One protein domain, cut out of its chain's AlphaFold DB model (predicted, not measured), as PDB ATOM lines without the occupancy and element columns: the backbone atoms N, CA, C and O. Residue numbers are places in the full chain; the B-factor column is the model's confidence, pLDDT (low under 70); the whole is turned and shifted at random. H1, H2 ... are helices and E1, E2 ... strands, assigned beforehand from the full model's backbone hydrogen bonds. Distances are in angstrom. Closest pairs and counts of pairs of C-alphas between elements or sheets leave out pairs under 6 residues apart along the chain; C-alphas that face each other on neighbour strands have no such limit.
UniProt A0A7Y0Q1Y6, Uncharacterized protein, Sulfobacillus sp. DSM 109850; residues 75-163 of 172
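AT A GLANCE: This is residues 75 to 163 of the 172 residues of an uncharacterized protein of Sulfobacillus sp. DSM 109850 (UniProt A0A7Y0Q1Y6). A long rod of two ends and a thin waist: a head of three short helices, H1, H4 and H5, at one end, a pair of two-way strands, E1 and E2, at the waist, and an arm of two longer helices, H2 and H3, loosely side by side, at the other. Residues 111 to 118 stick out at the arm's tip. The printed part has 89 residues, with five named helices and two named strands in the order H1, E1, H2, H3, E2, H4, H5; the sheet E1 - E2 is antiparallel and the class is mostly helix. The whole is extended, with a radius of gyration of the C-alphas of 19.2 A and spans of 58 by 23 by 18 A.

IN THESE COORDINATES: H1, residues 75 to 83, begins at C-alpha 75 (28.517, -53.717, 99.104) and is 12.6 A long. E1 is residues 92 to 94. H2, residues 99 to 111, is 19.0 A long, and H3, residues 116 to 127, is 16.5 A. E2 is residues 132 to 134. H4 is residues 138 to 146, 12.2 A, and H5, residues 152 to 157, ends at C-alpha 157 (20.244, -59.175, 96.009).

HOW THE PARTS SIT: H1 and H5 only just touch, with 3 pairs of C-alphas within 8 A, the closest Gln 76 and Ser 157 at 6.9 A. E1 and E2 are antiparallel neighbours at 142 degrees; N 93 and O 133 are 3.0 A apart, within hydrogen-bond range. H2 and H3 are close but not clearly touching, closest at the C-alphas of Leu 109 and Arg 119, 7.1 A, at a shallow tilt of 10 degrees, opposite ways. H4 and H5 form a helical hairpin, closest at the C-alphas of Ala 145 and Tyr 155, 6.3 A. H2 and H4 are apart. Every O i to N i+4 pair is within hydrogen-bond range in H1, H2, H3, H4 and H5.

THE WHOLE: The C-alphas farthest apart, of Asp 113 and Pro 152, are 58.4 A apart. The printed part has no cut, and no link is long. Mean pLDDT of the printed part is 81.6; residues 94 to 106, 110 and 124 to 131 are under 70.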
ATOM      1  N   THR A  75      27.850 -54.020 100.378       91.75
ATOM      2  CA  THR A  75      28.517 -53.717  99.104       91.75
ATOM      3  C   THR A  75      27.556 -53.850  97.928       91.75
ATOM      4  O   THR A  75      27.438 -52.930  97.120       91.75
ATOM      5  N   GLN A  76      26.844 -54.978  97.852       92.81
ATOM      6  CA  GLN A  76      25.883 -55.229  96.780       92.81
ATOM      7  C   GLN A  76      24.728 -54.225  96.833       92.81
ATOM      8  O   GLN A  76      24.305 -53.696  95.808       92.81
ATOM      9  N   CYS A  77      24.258 -53.919  98.039       93.31
ATOM     10  CA  CYS A  77      23.171 -52.985  98.245       93.31
ATOM     11  C   CYS A  77      23.534 -51.559  97.814       93.31
ATOM     12  O   CYS A  77      22.747 -50.917  97.125       93.31
ATOM     13  N   LEU A  78      24.722 -51.068  98.181       92.94
ATOM     14  CA  LEU A  78      25.179 -49.742  97.758       92.94
ATOM     15  C   LEU A  78      25.315 -49.657  96.233       92.94
ATOM     16  O   LEU A  78      24.906 -48.658  95.652       92.94
ATOM     17  N   SER A  79      25.801 -50.719  95.580       94.44
ATOM     18  CA  SER A  79      25.892 -50.779  94.116       94.44
ATOM     19  C   SER A  79      24.521 -50.704  93.434       94.44
ATOM     20  O   SER A  79      24.365 -49.975  92.455       94.44
ATOM     21  N   ILE A  80      23.518 -51.413  93.962       94.06
ATOM     22  CA  ILE A  80      22.137 -51.352  93.461       94.06
ATOM     23  C   ILE A  80      21.555 -49.953  93.685       94.06
ATOM     24  O   ILE A  80      21.021 -49.353  92.761       94.06
ATOM     25  N   MET A  81      21.706 -49.396  94.888       92.88
ATOM     26  CA  MET A  81      21.191 -48.063  95.216       92.88
ATOM     27  C   MET A  81      21.825 -46.954  94.377       92.88
ATOM     28  O   MET A  81      21.160 -45.963  94.078       92.88
ATOM     29  N   GLU A  82      23.099 -47.087  94.013       93.62
ATOM     30  CA  GLU A  82      23.775 -46.148  93.121       93.62
ATOM     31  C   GLU A  82      23.218 -46.235  91.697       93.62
ATOM     32  O   GLU A  82      22.886 -45.204  91.109       93.62
ATOM     33  N   ARG A  83      23.055 -47.459  91.176       95.12
ATOM     34  CA  ARG A  83      22.505 -47.722  89.839       95.12
ATOM     35  C   ARG A  83      21.073 -47.213  89.688       95.12
ATOM     36  O   ARG A  83      20.764 -46.578  88.687       95.12
ATOM     37  N   GLU A  84      20.238 -47.444  90.696       93.38
ATOM     38  CA  GLU A  84      18.832 -47.022  90.704       93.38
ATOM     39  C   GLU A  84      18.643 -45.569  91.180       93.38
ATOM     40  O   GLU A  84      17.520 -45.096  91.345       93.38
ATOM     41  N   HIS A  85      19.740 -44.835  91.414       93.00
ATOM     42  CA  HIS A  85      19.738 -43.448  91.890       93.00
ATOM     43  C   HIS A  85      18.991 -43.221  93.223       93.00
ATOM     44  O   HIS A  85      18.536 -42.114  93.511       93.00
ATOM     45  N   LEU A  86      18.920 -44.244  94.079       92.12
ATOM     46  CA  LEU A  86      18.195 -44.229  95.356       92.12
ATOM     47  C   LEU A  86      19.040 -43.735  96.539       92.12
ATOM     48  O   LEU A  86      18.496 -43.455  97.604       92.12
ATOM     49  N   LEU A  87      20.362 -43.595  96.382       89.12
ATOM     50  CA  LEU A  87      21.266 -43.187  97.474       89.12
ATOM     51  C   LEU A  87      20.888 -41.853  98.142       89.12
ATOM     52  O   LEU A  87      21.200 -41.656  99.314       89.12
ATOM     53  N   ALA A  88      20.240 -40.939  97.417       85.81
ATOM     54  CA  ALA A  88      19.797 -39.652  97.957       85.81
ATOM     55  C   ALA A  88      18.573 -39.770  98.887       85.81
ATOM     56  O   ALA A  88      18.332 -38.879  99.699       85.81
ATOM     57  N   GLU A  89      17.815 -40.861  98.775       84.56
ATOM     58  CA  GLU A  89      16.606 -41.140  99.559       84.56
ATOM     59  C   GLU A  89      16.900 -41.983 100.808       84.56
ATOM     60  O   GLU A  89      16.031 -42.169 101.665       84.56
ATOM     61  N   VAL A  90      18.122 -42.512 100.911       87.69
ATOM     62  CA  VAL A  90      18.572 -43.302 102.054       87.69
ATOM     63  C   VAL A  90      18.982 -42.350 103.181       87.69
ATOM     64  O   VAL A  90      19.824 -41.471 102.960       87.69
ATOM     65  N   PRO A  91      18.426 -42.511 104.398       87.69
ATOM     66  CA  PRO A  91      18.867 -41.754 105.562       87.69
ATOM     67  C   PRO A  91      20.379 -41.879 105.737       87.69
ATOM     68  O   PRO A  91      20.945 -42.947 105.533       87.69
ATOM     69  N   ARG A  92      21.058 -40.794 106.106       86.69
ATOM     70  CA  ARG A  92      22.494 -40.834 106.386       86.69
ATOM     71  C   ARG A  92      22.723 -40.843 107.879       86.69
ATOM     72  O   ARG A  92      22.191 -39.986 108.584       86.69
ATOM     73  N   GLU A  93      23.538 -41.781 108.342       80.69
ATOM     74  CA  GLU A  93      23.966 -41.819 109.732       80.69
ATOM     75  C   GLU A  93      25.383 -41.253 109.877       80.69
ATOM     76  O   GLU A  93      26.258 -41.528 109.043       80.69
ATOM     77  N   PRO A  94      25.629 -40.441 110.918       69.38
ATOM     78  CA  PRO A  94      26.965 -39.956 111.208       69.38
ATOM     79  C   PRO A  94      27.827 -41.132 111.668       69.38
ATOM     80  O   PRO A  94      27.490 -41.835 112.624       69.38
ATOM     81  N   VAL A  95      28.963 -41.340 111.011       69.38
ATOM     82  CA  VAL A  95      29.921 -42.369 111.409       69.38
ATOM     83  C   VAL A  95      31.006 -41.720 112.235       69.38
ATOM     84  O   VAL A  95      31.668 -40.772 111.815       69.38
ATOM     85  N   ILE A  96      31.225 -42.270 113.423       58.06
ATOM     86  CA  ILE A  96      32.383 -41.911 114.224       58.06
ATOM     87  C   ILE A  96      33.629 -42.458 113.525       58.06
ATOM     88  O   ILE A  96      33.931 -43.650 113.577       58.06
ATOM     89  N   VAL A  97      34.380 -41.560 112.897       61.47
ATOM     90  CA  VAL A  97      35.774 -41.798 112.532       61.47
ATOM     91  C   VAL A  97      36.582 -41.673 113.827       61.47
ATOM     92  O   VAL A  97      36.675 -40.581 114.369       61.47
ATOM     93  N   SER A  98      37.073 -42.796 114.364       58.75
ATOM     94  CA  SER A  98      37.963 -42.930 115.539       58.75
ATOM     95  C   SER A  98      37.916 -41.790 116.583       58.75
ATOM     96  O   SER A  98      38.580 -40.761 116.436       58.75
ATOM     97  N   HIS A  99      37.186 -41.998 117.688       53.78
ATOM     98  CA  HIS A  99      37.054 -41.014 118.775       53.78
ATOM     99  C   HIS A  99      38.393 -40.522 119.345       53.78
ATOM    100  O   HIS A  99      38.527 -39.331 119.629       53.78
ATOM    101  N   ASP A 100      39.388 -41.404 119.445       57.94
ATOM    102  CA  ASP A 100      40.708 -41.050 119.970       57.94
ATOM    103  C   ASP A 100      41.444 -40.071 119.038       57.94
ATOM    104  O   ASP A 100      42.012 -39.079 119.498       57.94
ATOM    105  N   GLY A 101      41.350 -40.275 117.719       60.44
ATOM    106  CA  GLY A 101      41.984 -39.407 116.718       60.44
ATOM    107  C   GLY A 101      41.323 -38.030 116.598       60.44
ATOM    108  O   GLY A 101      42.002 -37.027 116.364       60.44
ATOM    109  N   ALA A 102      40.006 -37.956 116.814       61.94
ATOM    110  CA  ALA A 102      39.260 -36.699 116.844       61.94
ATOM    111  C   ALA A 102      39.680 -35.796 118.016       61.94
ATOM    112  O   ALA A 102      39.900 -34.588 117.859       61.94
ATOM    113  N   ASP A 103      39.817 -36.388 119.204       59.81
ATOM    114  CA  ASP A 103      40.209 -35.674 120.417       59.81
ATOM    115  C   ASP A 103      41.682 -35.269 120.412       59.81
ATOM    116  O   ASP A 103      42.029 -34.188 120.905       59.81
ATOM    117  N   GLU A 104      42.548 -36.097 119.835       67.44
ATOM    118  CA  GLU A 104      43.965 -35.794 119.670       67.44
ATOM    119  C   GLU A 104      44.177 -34.613 118.713       67.44
ATOM    120  O   GLU A 104      44.897 -33.667 119.050       67.44
ATOM    121  N   LEU A 105      43.452 -34.580 117.590       69.88
ATOM    122  CA  LEU A 105      43.475 -33.460 116.649       69.88
ATOM    123  C   LEU A 105      42.978 -32.156 117.290       69.88
ATOM    124  O   LEU A 105      43.608 -31.107 117.141       69.88
ATOM    125  N   ARG A 106      41.886 -32.205 118.061       65.31
ATOM    126  CA  ARG A 106      41.350 -31.026 118.762       65.31
ATOM    127  C   ARG A 106      42.347 -30.455 119.777       65.31
ATOM    128  O   ARG A 106      42.493 -29.232 119.872       65.31
ATOM    129  N   ARG A 107      43.048 -31.319 120.518       71.38
ATOM    130  CA  ARG A 107      44.113 -30.918 121.458       71.38
ATOM    131  C   ARG A 107      45.341 -30.369 120.733       71.38
ATOM    132  O   ARG A 107      45.956 -29.425 121.222       71.38
ATOM    133  N   ALA A 108      45.699 -30.932 119.582       70.81
ATOM    134  CA  ALA A 108      46.791 -30.427 118.755       70.81
ATOM    135  C   ALA A 108      46.482 -29.016 118.222       70.81
ATOM    136  O   ALA A 108      47.308 -28.115 118.353       70.81
ATOM    137  N   LEU A 109      45.261 -28.788 117.728       72.62
ATOM    138  CA  LEU A 109      44.819 -27.494 117.191       72.62
ATOM    139  C   LEU A 109      44.753 -26.369 118.237       72.62
ATOM    140  O   LEU A 109      44.958 -25.210 117.894       72.62
ATOM    141  N   THR A 110      44.493 -26.683 119.510       67.38
ATOM    142  CA  THR A 110      44.452 -25.688 120.606       67.38
ATOM    143  C   THR A 110      45.831 -25.292 121.128       67.38
ATOM    144  O   THR A 110      45.965 -24.241 121.748       67.38
ATOM    145  N   ARG A 111      46.850 -26.121 120.887       76.00
ATOM    146  CA  ARG A 111      48.244 -25.857 121.278       76.00
ATOM    147  C   ARG A 111      49.036 -25.112 120.207       76.00
ATOM    148  O   ARG A 111      50.133 -24.644 120.487       76.00
ATOM    149  N   LEU A 112      48.504 -25.044 118.991       73.81
ATOM    150  CA  LEU A 112      49.102 -24.320 117.881       73.81
ATOM    151  C   LEU A 112      48.717 -22.843 117.961       73.81
ATOM    152  O   LEU A 112      47.535 -22.495 118.038       73.81
ATOM    153  N   ASP A 113      49.729 -21.983 117.914       80.94
ATOM    154  CA  ASP A 113      49.524 -20.542 117.886       80.94
ATOM    155  C   ASP A 113      49.114 -20.137 116.467       80.94
ATOM    156  O   ASP A 113      49.907 -20.181 115.524       80.94
ATOM    157  N   MET A 114      47.823 -19.861 116.284       80.94
ATOM    158  CA  MET A 114      47.239 -19.520 114.991       80.94
ATOM    159  C   MET A 114      46.049 -18.571 115.165       80.94
ATOM    160  O   MET A 114      45.370 -18.642 116.195       80.94
ATOM    161  N   PRO A 115      45.756 -17.727 114.156       87.44
ATOM    162  CA  PRO A 115      44.597 -16.843 114.177       87.44
ATOM    163  C   PRO A 115      43.281 -17.606 114.367       87.44
ATOM    164  O   PRO A 115      43.104 -18.712 113.848       87.44
ATOM    165  N   GLU A 116      42.342 -16.992 115.085       79.38
ATOM    166  CA  GLU A 116      41.052 -17.600 115.439       79.38
ATOM    167  C   GLU A 116      40.239 -18.015 114.202       79.38
ATOM    168  O   GLU A 116      39.734 -19.133 114.142       79.38
ATOM    169  N   SER A 117      40.254 -17.196 113.149       81.94
ATOM    170  CA  SER A 117      39.621 -17.502 111.860       81.94
ATOM    171  C   SER A 117      40.202 -18.743 111.166       81.94
ATOM    172  O   SER A 117      39.466 -19.523 110.561       81.94
ATOM    173  N   THR A 118      41.511 -18.978 111.281       78.94
ATOM    174  CA  THR A 118      42.183 -20.164 110.721       78.94
ATOM    175  C   THR A 118      41.811 -21.426 111.494       78.94
ATOM    176  O   THR A 118      41.608 -22.490 110.905       78.94
ATOM    177  N   ARG A 119      41.669 -21.309 112.817       78.62
ATOM    178  CA  ARG A 119      41.232 -22.404 113.688       78.62
ATOM    179  C   ARG A 119      39.780 -22.790 113.413       78.62
ATOM    180  O   ARG A 119      39.483 -23.977 113.297       78.62
ATOM    181  N   GLU A 120      38.896 -21.808 113.272       75.44
ATOM    182  CA  GLU A 120      37.496 -22.036 112.904       75.44
ATOM    183  C   GLU A 120      37.370 -22.704 111.530       75.44
ATOM    184  O   GLU A 120      36.628 -23.679 111.392       75.44
ATOM    185  N   ALA A 121      38.157 -22.269 110.540       74.25
ATOM    186  CA  ALA A 121      38.208 -22.898 109.222       74.25
ATOM    187  C   ALA A 121      38.693 -24.360 109.278       74.25
ATOM    188  O   ALA A 121      38.109 -25.224 108.626       74.25
ATOM    189  N   LEU A 122      39.707 -24.668 110.094       73.06
ATOM    190  CA  LEU A 122      40.217 -26.033 110.292       73.06
ATOM    191  C   LEU A 122      39.206 -26.950 110.987       73.06
ATOM    192  O   LEU A 122      39.065 -28.113 110.616       73.06
ATOM    193  N   VAL A 123      38.468 -26.435 111.972       71.44
ATOM    194  CA  VAL A 123      37.405 -27.190 112.652       71.44
ATOM    195  C   VAL A 123      36.219 -27.438 111.722       71.44
ATOM    196  O   VAL A 123      35.649 -28.527 111.753       71.44
ATOM    197  N   GLN A 124      35.848 -26.474 110.876       67.38
ATOM    198  CA  GLN A 124      34.825 -26.679 109.844       67.38
ATOM    199  C   GLN A 124      35.287 -27.672 108.772       67.38
ATOM    200  O   GLN A 124      34.528 -28.568 108.414       67.38
ATOM    201  N   ALA A 125      36.549 -27.595 108.338       62.53
ATOM    202  CA  ALA A 125      37.149 -28.572 107.430       62.53
ATOM    203  C   ALA A 125      37.174 -29.986 108.035       62.53
ATOM    204  O   ALA A 125      36.901 -30.959 107.341       62.53
ATOM    205  N   TYR A 126      37.427 -30.105 109.340       67.94
ATOM    206  CA  TYR A 126      37.382 -31.379 110.054       67.94
ATOM    207  C   TYR A 126      35.956 -31.914 110.232       67.94
ATOM    208  O   TYR A 126      35.721 -33.097 110.039       67.94
ATOM    209  N   LYS A 127      34.979 -31.059 110.553       59.72
ATOM    210  CA  LYS A 127      33.558 -31.448 110.644       59.72
ATOM    211  C   LYS A 127      32.970 -31.849 109.290       59.72
ATOM    212  O   LYS A 127      32.128 -32.738 109.252       59.72
ATOM    213  N   ALA A 128      33.449 -31.252 108.198       56.56
ATOM    214  CA  ALA A 128      33.199 -31.718 106.836       56.56
ATOM    215  C   ALA A 128      33.937 -33.034 106.501       56.56
ATOM    216  O   ALA A 128      33.601 -33.680 105.514       56.56
ATOM    217  N   ALA A 129      34.917 -33.435 107.318       52.81
ATOM    218  CA  ALA A 129      35.667 -34.685 107.199       52.81
ATOM    219  C   ALA A 129      35.158 -35.811 108.126       52.81
ATOM    220  O   ALA A 129      35.676 -36.925 108.055       52.81
ATOM    221  N   ILE A 130      34.158 -35.553 108.988       62.06
ATOM    222  CA  ILE A 130      33.433 -36.604 109.721       62.06
ATOM    223  C   ILE A 130      32.388 -37.178 108.764       62.06
ATOM    224  O   ILE A 130      31.551 -36.448 108.232       62.06
ATOM    225  N   ASP A 131      32.494 -38.478 108.515       64.62
ATOM    226  CA  ASP A 131      31.860 -39.140 107.383       64.62
ATOM    227  C   ASP A 131      30.370 -39.430 107.631       64.62
ATOM    228  O   ASP A 131      29.950 -39.797 108.734       64.62
ATOM    229  N   TRP A 132      29.567 -39.274 106.584       71.38
ATOM    230  CA  TRP A 132      28.130 -39.539 106.589       71.38
ATOM    231  C   TRP A 132      27.861 -40.660 105.603       71.38
ATOM    232  O   TRP A 132      27.822 -40.434 104.390       71.38
ATOM    233  N   LYS A 133      27.643 -41.869 106.114       80.25
ATOM    234  CA  LYS A 133      27.344 -43.015 105.254       80.25
ATOM    235  C   LYS A 133      25.826 -43.207 105.130       80.25
ATOM    236  O   LYS A 133      25.092 -42.881 106.065       80.25
ATOM    237  N   PRO A 134      25.340 -43.751 104.004       84.62
ATOM    238  CA  PRO A 134      23.965 -44.226 103.905       84.62
ATOM    239  C   PRO A 134      23.691 -45.303 104.968       84.62
ATOM    240  O   PRO A 134      24.433 -46.285 105.060       84.62
ATOM    241  N   ASP A 135      22.636 -45.124 105.761       89.00
ATOM    242  CA  ASP A 135      22.094 -46.135 106.669       89.00
ATOM    243  C   ASP A 135      21.250 -47.129 105.864       89.00
ATOM    244  O   ASP A 135      20.045 -46.975 105.645       89.00
ATOM    245  N   VAL A 136      21.930 -48.160 105.373       90.38
ATOM    246  CA  VAL A 136      21.308 -49.267 104.656       90.38
ATOM    247  C   VAL A 136      20.793 -50.285 105.672       90.38
ATOM    248  O   VAL A 136      21.427 -51.310 105.937       90.38
ATOM    249  N   SER A 137      19.635 -49.989 106.259       92.00
ATOM    250  CA  SER A 137      18.951 -50.872 107.203       92.00
ATOM    251  C   SER A 137      17.872 -51.721 106.527       92.00
ATOM    252  O   SER A 137      17.397 -51.425 105.431       92.00
ATOM    253  N   PHE A 138      17.458 -52.797 107.203       92.19
ATOM    254  CA  PHE A 138      16.415 -53.697 106.701       92.19
ATOM    255  C   PHE A 138      15.119 -52.939 106.399       92.19
ATOM    256  O   PHE A 138      14.486 -53.172 105.377       92.19
ATOM    257  N   ASP A 139      14.761 -52.001 107.276       93.12
ATOM    258  CA  ASP A 139      13.502 -51.268 107.191       93.12
ATOM    259  C   ASP A 139      13.521 -50.273 106.022       93.12
ATOM    260  O   ASP A 139      12.516 -50.120 105.329       93.12
ATOM    261  N   VAL A 140      14.679 -49.666 105.729       93.25
ATOM    262  CA  VAL A 140      14.867 -48.831 104.531       93.25
ATOM    263  C   VAL A 140      14.704 -49.662 103.261       93.25
ATOM    264  O   VAL A 140      14.000 -49.240 102.346       93.25
ATOM    265  N   LEU A 141      15.310 -50.851 103.205       94.00
ATOM    266  CA  LEU A 141      15.207 -51.732 102.039       94.00
ATOM    267  C   LEU A 141      13.785 -52.226 101.809       94.00
ATOM    268  O   LEU A 141      13.318 -52.220 100.673       94.00
ATOM    269  N   THR A 142      13.097 -52.633 102.876       93.62
ATOM    270  CA  THR A 142      11.700 -53.063 102.799       93.62
ATOM    271  C   THR A 142      10.809 -51.918 102.340       93.62
ATOM    272  O   THR A 142      10.043 -52.107 101.405       93.62
ATOM    273  N   ARG A 143      10.979 -50.709 102.890       95.31
ATOM    274  CA  ARG A 143      10.237 -49.525 102.437       95.31
ATOM    275  C   ARG A 143      10.439 -49.258 100.942       95.31
ATOM    276  O   ARG A 143       9.463 -49.067 100.228       95.31
ATOM    277  N   LEU A 144      11.683 -49.267 100.460       94.00
ATOM    278  CA  LEU A 144      11.982 -49.037  99.041       94.00
ATOM    279  C   LEU A 144      11.385 -50.129  98.135       94.00
ATOM    280  O   LEU A 144      10.942 -49.832  97.028       94.00
ATOM    281  N   ALA A 145      11.348 -51.381  98.592       93.69
ATOM    282  CA  ALA A 145      10.695 -52.469  97.869       93.69
ATOM    283  C   ALA A 145       9.162 -52.324  97.858       93.69
ATOM    284  O   ALA A 145       8.547 -52.476  96.804       93.69
ATOM    285  N   ASP A 146       8.553 -51.972  98.994       94.94
ATOM    286  CA  ASP A 146       7.106 -51.751  99.126       94.94
ATOM    287  C   ASP A 146       6.631 -50.556  98.281       94.94
ATOM    288  O   ASP A 146       5.547 -50.580  97.699       94.94
ATOM    289  N   GLU A 147       7.473 -49.527  98.151       95.50
ATOM    290  CA  GLU A 147       7.274 -48.374  97.264       95.50
ATOM    291  C   GLU A 147       7.579 -48.691  95.781       95.50
ATOM    292  O   GLU A 147       7.540 -47.793  94.939       95.50
ATOM    293  N   ALA A 148       7.890 -49.952  95.447       93.62
ATOM    294  CA  ALA A 148       8.276 -50.424  94.112       93.62
ATOM    295  C   ALA A 148       9.476 -49.674  93.495       93.62
ATOM    296  O   ALA A 148       9.629 -49.618  92.275       93.62
ATOM    297  N   ARG A 149      10.340 -49.098  94.341       94.50
ATOM    298  CA  ARG A 149      11.596 -48.437  93.946       94.50
ATOM    299  C   ARG A 149      12.714 -49.445  93.693       94.50
ATOM    300  O   ARG A 149      13.642 -49.144  92.958       94.50
ATOM    301  N   LEU A 150      12.618 -50.627  94.299       93.69
ATOM    302  CA  LEU A 150      13.474 -51.780  94.030       93.69
ATOM    303  C   LEU A 150      12.632 -52.896  93.417       93.69
ATOM    304  O   LEU A 150      11.562 -53.226  93.936       93.69
ATOM    305  N   SER A 151      13.129 -53.525  92.355       94.94
ATOM    306  CA  SER A 151      12.514 -54.753  91.850       94.94
ATOM    307  C   SER A 151      12.678 -55.907  92.857       94.94
ATOM    308  O   SER A 151      13.583 -55.890  93.701       94.94
ATOM    309  N   PRO A 152      11.853 -56.968  92.769       93.38
ATOM    310  CA  PRO A 152      11.967 -58.120  93.665       93.38
ATOM    311  C   PRO A 152      13.341 -58.808  93.635       93.38
ATOM    312  O   PRO A 152      13.785 -59.348  94.648       93.38
ATOM    313  N   GLU A 153      14.016 -58.808  92.483       94.50
ATOM    314  CA  GLU A 153      15.350 -59.401  92.328       94.50
ATOM    315  C   GLU A 153      16.435 -58.528  92.960       94.50
ATOM    316  O   GLU A 153      17.336 -59.037  93.634       94.50
ATOM    317  N   GLU A 154      16.323 -57.210  92.811       94.75
ATOM    318  CA  GLU A 154      17.234 -56.247  93.428       94.75
ATOM    319  C   GLU A 154      17.108 -56.256  94.943       94.75
ATOM    320  O   GLU A 154      18.118 -56.370  95.636       94.75
ATOM    321  N   TYR A 155      15.876 -56.244  95.458       95.19
ATOM    322  CA  TYR A 155      15.622 -56.351  96.890       95.19
ATOM    323  C   TYR A 155      16.258 -57.613  97.478       95.19
ATOM    324  O   TYR A 155      16.974 -57.532  98.473       95.19
ATOM    325  N   LYS A 156      16.075 -58.780  96.841       93.81
ATOM    326  CA  LYS A 156      16.722 -60.028  97.282       93.81
ATOM    327  C   LYS A 156      18.244 -59.925  97.247       93.81
ATOM    328  O   LYS A 156      18.900 -60.358  98.191       93.81
ATOM    329  N   SER A 157      18.796 -59.327  96.195       94.81
ATOM    330  CA  SER A 157      20.244 -59.175  96.009       94.81
ATOM    331  C   SER A 157      20.900 -58.280  97.067       94.81
ATOM    332  O   SER A 157      22.095 -58.414  97.312       94.81
ATOM    333  N   CYS A 158      20.142 -57.419  97.752       94.25
ATOM    334  CA  CYS A 158      20.643 -56.630  98.882       94.25
ATOM    335  C   CYS A 158      20.972 -57.468 100.134       94.25
ATOM    336  O   CYS A 158      21.565 -56.946 101.080       94.25
ATOM    337  N   PHE A 159      20.615 -58.757 100.171       95.69
ATOM    338  CA  PHE A 159      20.871 -59.651 101.300       95.69
ATOM    339  C   PHE A 159      21.882 -60.739 100.945       95.69
ATOM    340  O   PHE A 159      21.906 -61.267  99.832       95.69
ATOM    341  N   LYS A 160      22.699 -61.133 101.926       91.81
ATOM    342  CA  LYS A 160      23.603 -62.280 101.799       91.81
ATOM    343  C   LYS A 160      22.792 -63.525 101.433       91.81
ATOM    344  O   LYS A 160      21.731 -63.769 102.002       91.81
ATOM    345  N   GLU A 161      23.302 -64.285 100.465       89.31
ATOM    346  CA  GLU A 161      22.645 -65.477  99.901       89.31
ATOM    347  C   GLU A 161      21.279 -65.212  99.239       89.31
ATOM    348  O   GLU A 161      20.539 -66.156  98.971       89.31
ATOM    349  N   GLY A 162      20.912 -63.951  98.978       87.69
ATOM    350  CA  GLY A 162      19.621 -63.620  98.375       87.69
ATOM    351  C   GLY A 162      18.424 -63.829  99.309       87.69
ATOM    352  O   GLY A 162      17.301 -63.990  98.825       87.69
ATOM    353  N   LYS A 163      18.652 -63.877 100.631       89.06
ATOM    354  CA  LYS A 163      17.642 -64.209 101.652       89.06
ATOM    355  C   LYS A 163      17.286 -62.989 102.518       89.06
ATOM    356  O   LYS A 163      17.987 -62.723 103.496       89.06
TER     357      LYS A 163